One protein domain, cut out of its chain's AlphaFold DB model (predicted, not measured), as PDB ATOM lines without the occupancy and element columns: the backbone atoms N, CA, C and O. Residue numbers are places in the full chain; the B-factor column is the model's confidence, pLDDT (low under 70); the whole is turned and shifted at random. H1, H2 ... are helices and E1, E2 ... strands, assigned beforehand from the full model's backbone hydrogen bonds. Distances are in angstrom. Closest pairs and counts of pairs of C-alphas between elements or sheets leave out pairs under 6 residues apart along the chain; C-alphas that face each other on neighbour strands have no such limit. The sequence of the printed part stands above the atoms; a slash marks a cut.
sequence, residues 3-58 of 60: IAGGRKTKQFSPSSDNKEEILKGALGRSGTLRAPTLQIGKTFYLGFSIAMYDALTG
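Overview. This is residues 3 to 58 of the 60 residues of an uncharacterized protein of Desulfobulbaceae bacterium DB1 (UniProt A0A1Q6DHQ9). Two small strand hairpins, E1 with E2 and E3 with E4, make the middle of the domain, with E1 and E4 on the sides turned toward each other, and one short helix lies at each of two opposite ends, H1 at one and H2 at the other. The helices meet the middle through few pairs of C-alphas, and residues 15 to 20, of which 19 and 20 belong to H1, stick out free. The printed part has 56 residues, with two named helices and four named strands in the order E1, E2, H1, E3, E4, H2 along the chain. The strands form two antiparallel sheets of two, and the class is mixed, helices and strands. The whole is compact, with a radius of gyration of the C-alphas of 11.1 A and spans of 31 by 25 by 18 A.

Arrangement. One sheet is the hairpin of E3, residues 37 to 40, and E4, residues 43 to 46. These neighbours are antiparallel, with 161 degrees between their N-to-C directions. The C-alphas of Gln 39 and Phe 44 face each other at 4.6 A. N 38 and O 45 are within hydrogen-bond range at 2.9 A, and N 45 and O 38 at 2.8 A. The other sheet is the hairpin of E1, residues 3 to 5, and E2, residues 8 to 11, antiparallel at 159 degrees. The C-alphas of Ala 4 and Thr 9 face each other at 4.3 A; N 3 and O 10 are within hydrogen-bond range at 2.9 A, and N 10 and O 3 at 2.8 A. Between the two sheets, E1 and E4 have 4 pairs of C-alphas within 8 A, the closest being those of Ile 3 and Leu 46, 4.7 A apart. E2 and E4 are near each other, with 5 pairs of C-alphas within 10 A. E3 is apart from E1 and from E2. H1, residues 19 to 26, has 3 pairs of C-alphas within 8 A of E1, and the closest are those of Ala 26 and Ile 3, 6.3 A apart. The closest C-alphas of H1 and E4 are those of Ala 26 and Leu 46, 6.5 A apart. H2, residues 50 to 57, comes closest to E2 with the C-alphas of Met 52 and Thr 9, 7.1 A apart. H2 is apart from H1 and from E3. In H1 and H2 every O i to N i+4 pair is within hydrogen-bond range.

Along the chain. E1 begins at C-alpha 3, at (-10.348, -18.114, 3.195), and measures 6.7 A from first to last C-alpha. E2, from Lys 8 to Gln 11, measures 10.2 A. H1, from Lys 19 to Ala 26, also measures 10.2 A and ends at C-alpha 26, at (-9.402, -23.120, -0.555). E3, from Thr 37 to Ile 40, measures 10.2 A, and E4, from Thr 43 to Leu 46, 10.0 A. H2, from Ile 50 to Thr 57, measures 10.5 A and ends at C-alpha 57, at (-11.517, -1.408, 1.607).

Size, cuts and confidence. The two C-alphas farthest apart are those of Ser 30 and Gly 58, at 32.8 A, while the first and last printed C-alphas, of Ile 3 and Gly 58, are 18.7 A apart. The centres of E1 and E4 are nearest to the mean of the C-alphas, at 4.9 A and 5.0 A, and that of H2 is farthest, at 12.5 A. The printed part has no cut. No link is long: E1 to E2, E3 to E4 and E4 to H2 are tight, while E2 to H1, with 7 residues, and H1 to E3, with 10, are short. The mean pLDDT of the printed part is 91.8, and no printed residue is under 70.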
ATOM      1  N   ILE A   3      -9.333 -17.262   3.809       95.44
ATOM      2  CA  ILE A   3     -10.348 -18.114   3.195       95.44
ATOM      3  C   ILE A   3     -11.674 -17.876   3.907       95.44
ATOM      4  O   ILE A   3     -11.802 -18.116   5.110       95.44
ATOM      5  N   ALA A   4     -12.668 -17.415   3.161       94.50
ATOM      6  CA  ALA A   4     -14.017 -17.179   3.627       94.50
ATOM      7  C   ALA A   4     -14.920 -18.401   3.403       94.50
ATOM      8  O   ALA A   4     -14.992 -18.985   2.317       94.50
ATOM      9  N   GLY A   5     -15.657 -18.753   4.455       86.56
ATOM     10  CA  GLY A   5     -16.712 -19.759   4.468       86.56
ATOM     11  C   GLY A   5     -18.003 -19.141   4.997       86.56
ATOM     12  O   GLY A   5     -18.345 -19.304   6.169       86.56
ATOM     13  N   GLY A   6     -18.709 -18.393   4.146       81.50
ATOM     14  CA  GLY A   6     -19.897 -17.641   4.547       81.50
ATOM     15  C   GLY A   6     -19.527 -16.447   5.430       81.50
ATOM     16  O   GLY A   6     -18.752 -15.593   5.023       81.50
ATOM     17  N   ARG A   7     -20.059 -16.385   6.656       83.88
ATOM     18  CA  ARG A   7     -19.796 -15.265   7.587       83.88
ATOM     19  C   ARG A   7     -18.450 -15.359   8.314       83.88
ATOM     20  O   ARG A   7     -18.096 -14.444   9.045       83.88
ATOM     21  N   LYS A   8     -17.728 -16.476   8.175       88.69
ATOM     22  CA  LYS A   8     -16.462 -16.726   8.879       88.69
ATOM     23  C   LYS A   8     -15.289 -16.650   7.912       88.69
ATOM     24  O   LYS A   8     -15.379 -17.135   6.786       88.69
ATOM     25  N   THR A   9     -14.172 -16.121   8.389       92.94
ATOM     26  CA  THR A   9     -12.889 -16.088   7.682       92.94
ATOM     27  C   THR A   9     -11.847 -16.851   8.482       92.94
ATOM     28  O   THR A   9     -11.766 -16.693   9.698       92.94
ATOM     29  N   LYS A  10     -11.037 -17.662   7.808       94.31
ATOM     30  CA  LYS A  10      -9.853 -18.296   8.390       94.31
ATOM     31  C   LYS A  10      -8.605 -17.712   7.754       94.31
ATOM     32  O   LYS A  10      -8.545 -17.573   6.532       94.31
ATOM     33  N   GLN A  11      -7.628 -17.384   8.584       94.94
ATOM     34  CA  GLN A  11      -6.303 -16.988   8.137       94.94
ATOM     35  C   GLN A  11      -5.389 -18.210   8.165       94.94
ATOM     36  O   GLN A  11      -5.389 -18.953   9.138       94.94
ATOM     37  N   PHE A  12      -4.624 -18.380   7.094       94.62
ATOM     38  CA  PHE A  12      -3.604 -19.405   6.951       94.62
ATOM     39  C   PHE A  12      -2.271 -18.784   6.528       94.62
ATOM     40  O   PHE A  12      -2.228 -17.816   5.754       94.62
ATOM     41  N   SER A  13      -1.185 -19.384   6.991       93.81
ATOM     42  CA  SER A  13       0.195 -19.157   6.590       93.81
ATOM     43  C   SER A  13       0.668 -20.350   5.745       93.81
ATOM     44  O   SER A  13       0.973 -21.409   6.291       93.81
ATOM     45  N   PRO A  14       0.746 -20.217   4.404       89.75
ATOM     46  CA  PRO A  14       1.072 -21.340   3.519       89.75
ATOM     47  C   PRO A  14       2.438 -21.996   3.756       89.75
ATOM     48  O   PRO A  14       2.664 -23.099   3.271       89.75
ATOM     49  N   SER A  15       3.353 -21.319   4.453       91.31
ATOM     50  CA  SER A  15       4.685 -21.840   4.779       91.31
ATOM     51  C   SER A  15       4.727 -22.680   6.054       91.31
ATOM     52  O   SER A  15       5.675 -23.435   6.231       91.31
ATOM     53  N   SER A  16       3.753 -22.522   6.955       93.44
ATOM     54  CA  SER A  16       3.744 -23.182   8.270       93.44
ATOM     55  C   SER A  16       2.549 -24.104   8.476       93.44
ATOM     56  O   SER A  16       2.657 -25.081   9.211       93.44
ATOM     57  N   ASP A  17       1.417 -23.799   7.849       94.56
ATOM     58  CA  ASP A  17       0.173 -24.513   8.103       94.56
ATOM     59  C   ASP A  17       0.053 -25.758   7.221       94.56
ATOM     60  O   ASP A  17       0.643 -25.862   6.141       94.56
ATOM     61  N   ASN A  18      -0.749 -26.721   7.679       95.62
ATOM     62  CA  ASN A  18      -0.930 -27.981   6.976       95.62
ATOM     63  C   ASN A  18      -1.561 -27.762   5.586       95.62
ATOM     64  O   ASN A  18      -2.658 -27.213   5.445       95.62
ATOM     65  N   LYS A  19      -0.881 -28.261   4.549       93.81
ATOM     66  CA  LYS A  19      -1.300 -28.128   3.148       93.81
ATOM     67  C   LYS A  19      -2.708 -28.664   2.884       93.81
ATOM     68  O   LYS A  19      -3.462 -28.046   2.135       93.81
ATOM     69  N   GLU A  20      -3.074 -29.802   3.462       93.94
ATOM     70  CA  GLU A  20      -4.381 -30.424   3.234       93.94
ATOM     71  C   GLU A  20      -5.509 -29.593   3.839       93.94
ATOM     72  O   GLU A  20      -6.576 -29.474   3.238       93.94
ATOM     73  N   GLU A  21      -5.280 -28.976   4.998       92.06
ATOM     74  CA  GLU A  21      -6.256 -28.080   5.620       92.06
ATOM     75  C   GLU A  21      -6.466 -26.807   4.800       92.06
ATOM     76  O   GLU A  21      -7.612 -26.394   4.585       92.06
ATOM     77  N   ILE A  22      -5.378 -26.234   4.276       93.75
ATOM     78  CA  ILE A  22      -5.444 -25.089   3.362       93.75
ATOM     79  C   ILE A  22      -6.263 -25.465   2.125       93.75
ATOM     80  O   ILE A  22      -7.201 -24.749   1.776       93.75
ATOM     81  N   LEU A  23      -5.959 -26.599   1.483       93.81
ATOM     82  CA  LEU A  23      -6.659 -27.051   0.278       93.81
ATOM     83  C   LEU A  23      -8.143 -27.346   0.546       93.81
ATOM     84  O   LEU A  23      -8.992 -26.926  -0.236       93.81
ATOM     85  N   LYS A  24      -8.483 -27.981   1.676       92.31
ATOM     86  CA  LYS A  24      -9.881 -28.231   2.080       92.31
ATOM     87  C   LYS A  24     -10.692 -26.940   2.211       92.31
ATOM     88  O   LYS A  24     -11.878 -26.929   1.890       92.31
ATOM     89  N   GLY A  25     -10.078 -25.855   2.684       91.75
ATOM     90  CA  GLY A  25     -10.725 -24.542   2.740       91.75
ATOM     91  C   GLY A  25     -10.761 -23.832   1.382       91.75
ATOM     92  O   GLY A  25     -11.777 -23.237   1.008       91.75
ATOM     93  N   ALA A  26      -9.642 -23.886   0.661       94.12
ATOM     94  CA  ALA A  26      -9.402 -23.120  -0.555       94.12
ATOM     95  C   ALA A  26     -10.188 -23.642  -1.754       94.12
ATOM     96  O   ALA A  26     -10.518 -22.863  -2.644       94.12
ATOM     97  N   LEU A  27     -10.498 -24.938  -1.782       93.31
ATOM     98  CA  LEU A  27     -11.222 -25.565  -2.877       93.31
ATOM     99  C   LEU A  27     -12.741 -25.584  -2.621       93.31
ATOM    100  O   LEU A  27     -13.235 -25.628  -1.487       93.31
ATOM    101  N   GLY A  28     -13.506 -25.498  -3.707       86.62
ATOM    102  CA  GLY A  28     -14.951 -25.704  -3.740       86.62
ATOM    103  C   GLY A  28     -15.325 -27.183  -3.889       86.62
ATOM    104  O   GLY A  28     -14.467 -28.050  -4.024       86.62
ATOM    105  N   ARG A  29     -16.635 -27.476  -3.917       84.69
ATOM    106  CA  ARG A  29     -17.162 -28.854  -4.043       84.69
ATOM    107  C   ARG A  29     -16.671 -29.592  -5.296       84.69
ATOM    108  O   ARG A  29     -16.562 -30.807  -5.265       84.69
ATOM    109  N   SER A  30     -16.377 -28.866  -6.374       88.56
ATOM    110  CA  SER A  30     -15.869 -29.414  -7.638       88.56
ATOM    111  C   SER A  30     -14.342 -29.546  -7.693       88.56
ATOM    112  O   SER A  30     -13.803 -29.861  -8.748       88.56
ATOM    113  N   GLY A  31     -13.626 -29.254  -6.599       89.56
ATOM    114  CA  GLY A  31     -12.158 -29.273  -6.567       89.56
ATOM    115  C   GLY A  31     -11.492 -28.060  -7.225       89.56
ATOM    116  O   GLY A  31     -10.270 -27.997  -7.298       89.56
ATOM    117  N   THR A  32     -12.273 -27.079  -7.680       92.06
ATOM    118  CA  THR A  32     -11.768 -25.806  -8.216       92.06
ATOM    119  C   THR A  32     -11.498 -24.799  -7.103       92.06
ATOM    120  O   THR A  32     -12.073 -24.899  -6.017       92.06
ATOM    121  N   LEU A  33     -10.629 -23.818  -7.361       92.19
ATOM    122  CA  LEU A  33     -10.362 -22.740  -6.410       92.19
ATOM    123  C   LEU A  33     -11.655 -21.978  -6.095       92.19
ATOM    124  O   LEU A  33     -12.435 -21.637  -6.984       92.19
ATOM    125  N   ARG A  34     -11.893 -21.718  -4.811       91.69
ATOM    126  CA  ARG A  34     -13.102 -21.053  -4.335       91.69
ATOM    127  C   ARG A  34     -13.181 -19.624  -4.873       91.69
ATOM    128  O   ARG A  34     -12.329 -18.788  -4.578       91.69
ATOM    129  N   ALA A  35     -14.257 -19.342  -5.600       91.56
ATOM    130  CA  ALA A  35     -14.592 -18.001  -6.057       91.56
ATOM    131  C   ALA A  35     -15.384 -17.213  -4.987       91.56
ATOM    132  O   ALA A  35     -16.119 -17.822  -4.201       91.56
ATOM    133  N   PRO A  36     -15.285 -15.870  -4.969       92.94
ATOM    134  CA  PRO A  36     -14.302 -15.049  -5.686       92.94
ATOM    135  C   PRO A  36     -12.869 -15.298  -5.190       92.94
ATOM    136  O   PRO A  36     -12.657 -15.693  -4.049       92.94
ATOM    137  N   THR A  37     -11.880 -15.085  -6.054       94.75
ATOM    138  CA  THR A  37     -10.455 -15.146  -5.699       94.75
ATOM    139  C   THR A  37      -9.848 -13.778  -5.956       94.75
ATOM    140  O   THR A  37      -9.888 -13.288  -7.081       94.75
ATOM    141  N   LEU A  38      -9.290 -13.168  -4.916       94.75
ATOM    142  CA  LEU A  38      -8.608 -11.885  -4.987       94.75
ATOM    143  C   LEU A  38      -7.170 -12.048  -4.497       94.75
ATOM    144  O   LEU A  38      -6.920 -12.662  -3.459       94.75
ATOM    145  N   GLN A  39      -6.224 -11.474  -5.231       95.19
ATOM    146  CA  GLN A  39      -4.829 -11.395  -4.825       95.19
ATOM    147  C   GLN A  39      -4.440  -9.928  -4.666       95.19
ATOM    148  O   GLN A  39      -4.574  -9.145  -5.602       95.19
ATOM    149  N   ILE A  40      -3.933  -9.569  -3.487       93.94
ATOM    150  CA  ILE A  40      -3.356  -8.250  -3.213       93.94
ATOM    151  C   ILE A  40      -1.910  -8.474  -2.781       93.94
ATOM    152  O   ILE A  40      -1.641  -9.124  -1.768       93.94
ATOM    153  N   GLY A  41      -0.963  -7.987  -3.584       94.44
ATOM    154  CA  GLY A  41       0.458  -8.273  -3.394       94.44
ATOM    155  C   GLY A  41       0.732  -9.783  -3.353       94.44
ATOM    156  O   GLY A  41       0.484 -10.504  -4.320       94.44
ATOM    157  N   LYS A  42       1.238 -10.269  -2.211       93.25
ATOM    158  CA  LYS A  42       1.537 -11.695  -1.961       93.25
ATOM    159  C   LYS A  42       0.452 -12.413  -1.147       93.25
ATOM    160  O   LYS A  42       0.650 -13.547  -0.716       93.25
ATOM    161  N   THR A  43      -0.682 -11.762  -0.890       93.69
ATOM    162  CA  THR A  43      -1.760 -12.310  -0.064       93.69
ATOM    163  C   THR A  43      -2.966 -12.679  -0.919       93.69
ATOM    164  O   THR A  43      -3.496 -11.857  -1.662       93.69
ATOM    165  N   PHE A  44      -3.416 -13.927  -0.779       95.12
ATOM    166  CA  PHE A  44      -4.643 -14.433  -1.393       95.12
ATOM    167  C   PHE A  44      -5.829 -14.335  -0.432       95.12
ATOM    168  O   PHE A  44      -5.690 -14.681   0.744       95.12
ATOM    169  N   TYR A  45      -6.980 -13.937  -0.971       95.00
ATOM    170  CA  TYR A  45      -8.290 -13.865  -0.330       95.00
ATOM    171  C   TYR A  45      -9.269 -14.697  -1.160       95.00
ATOM    172  O   TYR A  45      -9.534 -14.380  -2.320       95.00
ATOM    173  N   LEU A  46      -9.760 -15.792  -0.590       95.12
ATOM    174  CA  LEU A  46     -10.610 -16.756  -1.282       95.12
ATOM    175  C   LEU A  46     -12.015 -16.771  -0.695       95.12
ATOM    176  O   LEU A  46     -12.177 -16.834   0.520       95.12
ATOM    177  N   GLY A  47     -13.028 -16.830  -1.549       93.31
ATOM    178  CA  GLY A  47     -14.428 -16.815  -1.146       93.31
ATOM    179  C   GLY A  47     -14.932 -15.429  -0.742       93.31
ATOM    180  O   GLY A  47     -14.219 -14.432  -0.800       93.31
ATOM    181  N   PHE A  48     -16.200 -15.373  -0.330       91.69
ATOM    182  CA  PHE A  48     -16.874 -14.126   0.021       91.69
ATOM    183  C   PHE A  48     -17.187 -14.023   1.518       91.69
ATOM    184  O   PHE A  48     -17.775 -14.943   2.086       91.69
ATOM    185  N   SER A  49     -16.826 -12.890   2.128       92.62
ATOM    186  CA  SER A  49     -17.247 -12.464   3.469       92.62
ATOM    187  C   SER A  49     -17.255 -10.937   3.535       92.62
ATOM    188  O   SER A  49     -16.237 -10.318   3.241       92.62
ATOM    189  N   ILE A  50     -18.376 -10.338   3.947       91.81
ATOM    190  CA  ILE A  50     -18.538  -8.875   4.040       91.81
ATOM    191  C   ILE A  50     -17.436  -8.265   4.913       91.81
ATOM    192  O   ILE A  50     -16.669  -7.446   4.429       91.81
ATOM    193  N   ALA A  51     -17.247  -8.784   6.130       91.19
ATOM    194  CA  ALA A  51     -16.210  -8.306   7.045       91.19
ATOM    195  C   ALA A  51     -14.787  -8.399   6.459       91.19
ATOM    196  O   ALA A  51     -13.941  -7.558   6.743       91.19
ATOM    197  N   MET A  52     -14.516  -9.407   5.618       91.69
ATOM    198  CA  MET A  52     -13.224  -9.542   4.939       91.69
ATOM    199  C   MET A  52     -13.004  -8.421   3.924       91.69
ATOM    200  O   MET A  52     -11.924  -7.845   3.871       91.69
ATOM    201  N   TYR A  53     -14.016  -8.133   3.105       91.62
ATOM    202  CA  TYR A  53     -13.932  -7.107   2.069       91.62
ATOM    203  C   TYR A  53     -14.006  -5.687   2.644       91.62
ATOM    204  O   TYR A  53     -13.317  -4.795   2.151       91.62
ATOM    205  N   ASP A  54     -14.761  -5.476   3.717       92.94
ATOM    206  CA  ASP A  54     -14.804  -4.200   4.436       92.94
ATOM    207  C   ASP A  54     -13.427  -3.869   5.034       92.94
ATOM    208  O   ASP A  54     -12.895  -2.781   4.796       92.94
ATOM    209  N   ALA A  55     -12.767  -4.852   5.662       88.88
ATOM    210  CA  ALA A  55     -11.395  -4.706   6.156       88.88
ATOM    211  C   ALA A  55     -10.379  -4.401   5.038       88.88
ATOM    212  O   ALA A  55      -9.421  -3.664   5.257       88.88
ATOM    213  N   LEU A  56     -10.588  -4.936   3.828       89.44
ATOM    214  CA  LEU A  56      -9.743  -4.651   2.662       89.44
ATOM    215  C   LEU A  56      -9.939  -3.243   2.097       89.44
ATOM    216  O   LEU A  56      -9.002  -2.666   1.553       89.44
ATOM    217  N   THR A  57     -11.157  -2.713   2.182       87.25
ATOM    218  CA  THR A  57     -11.517  -1.408   1.607       87.25
ATOM    219  C   THR A  57     -11.358  -0.255   2.597       87.25
ATOM    220  O   THR A  57     -11.620   0.890   2.237       87.25
ATOM    221  N   GLY A  58     -10.915  -0.532   3.829       77.00
ATOM    222  CA  GLY A  58     -10.763   0.478   4.878       77.00
ATOM    223  C   GLY A  58     -12.095   0.973   5.447       77.00
ATOM    224  O   GLY A  58     -12.121   1.998   6.121       77.00
TER     225      GLY A  58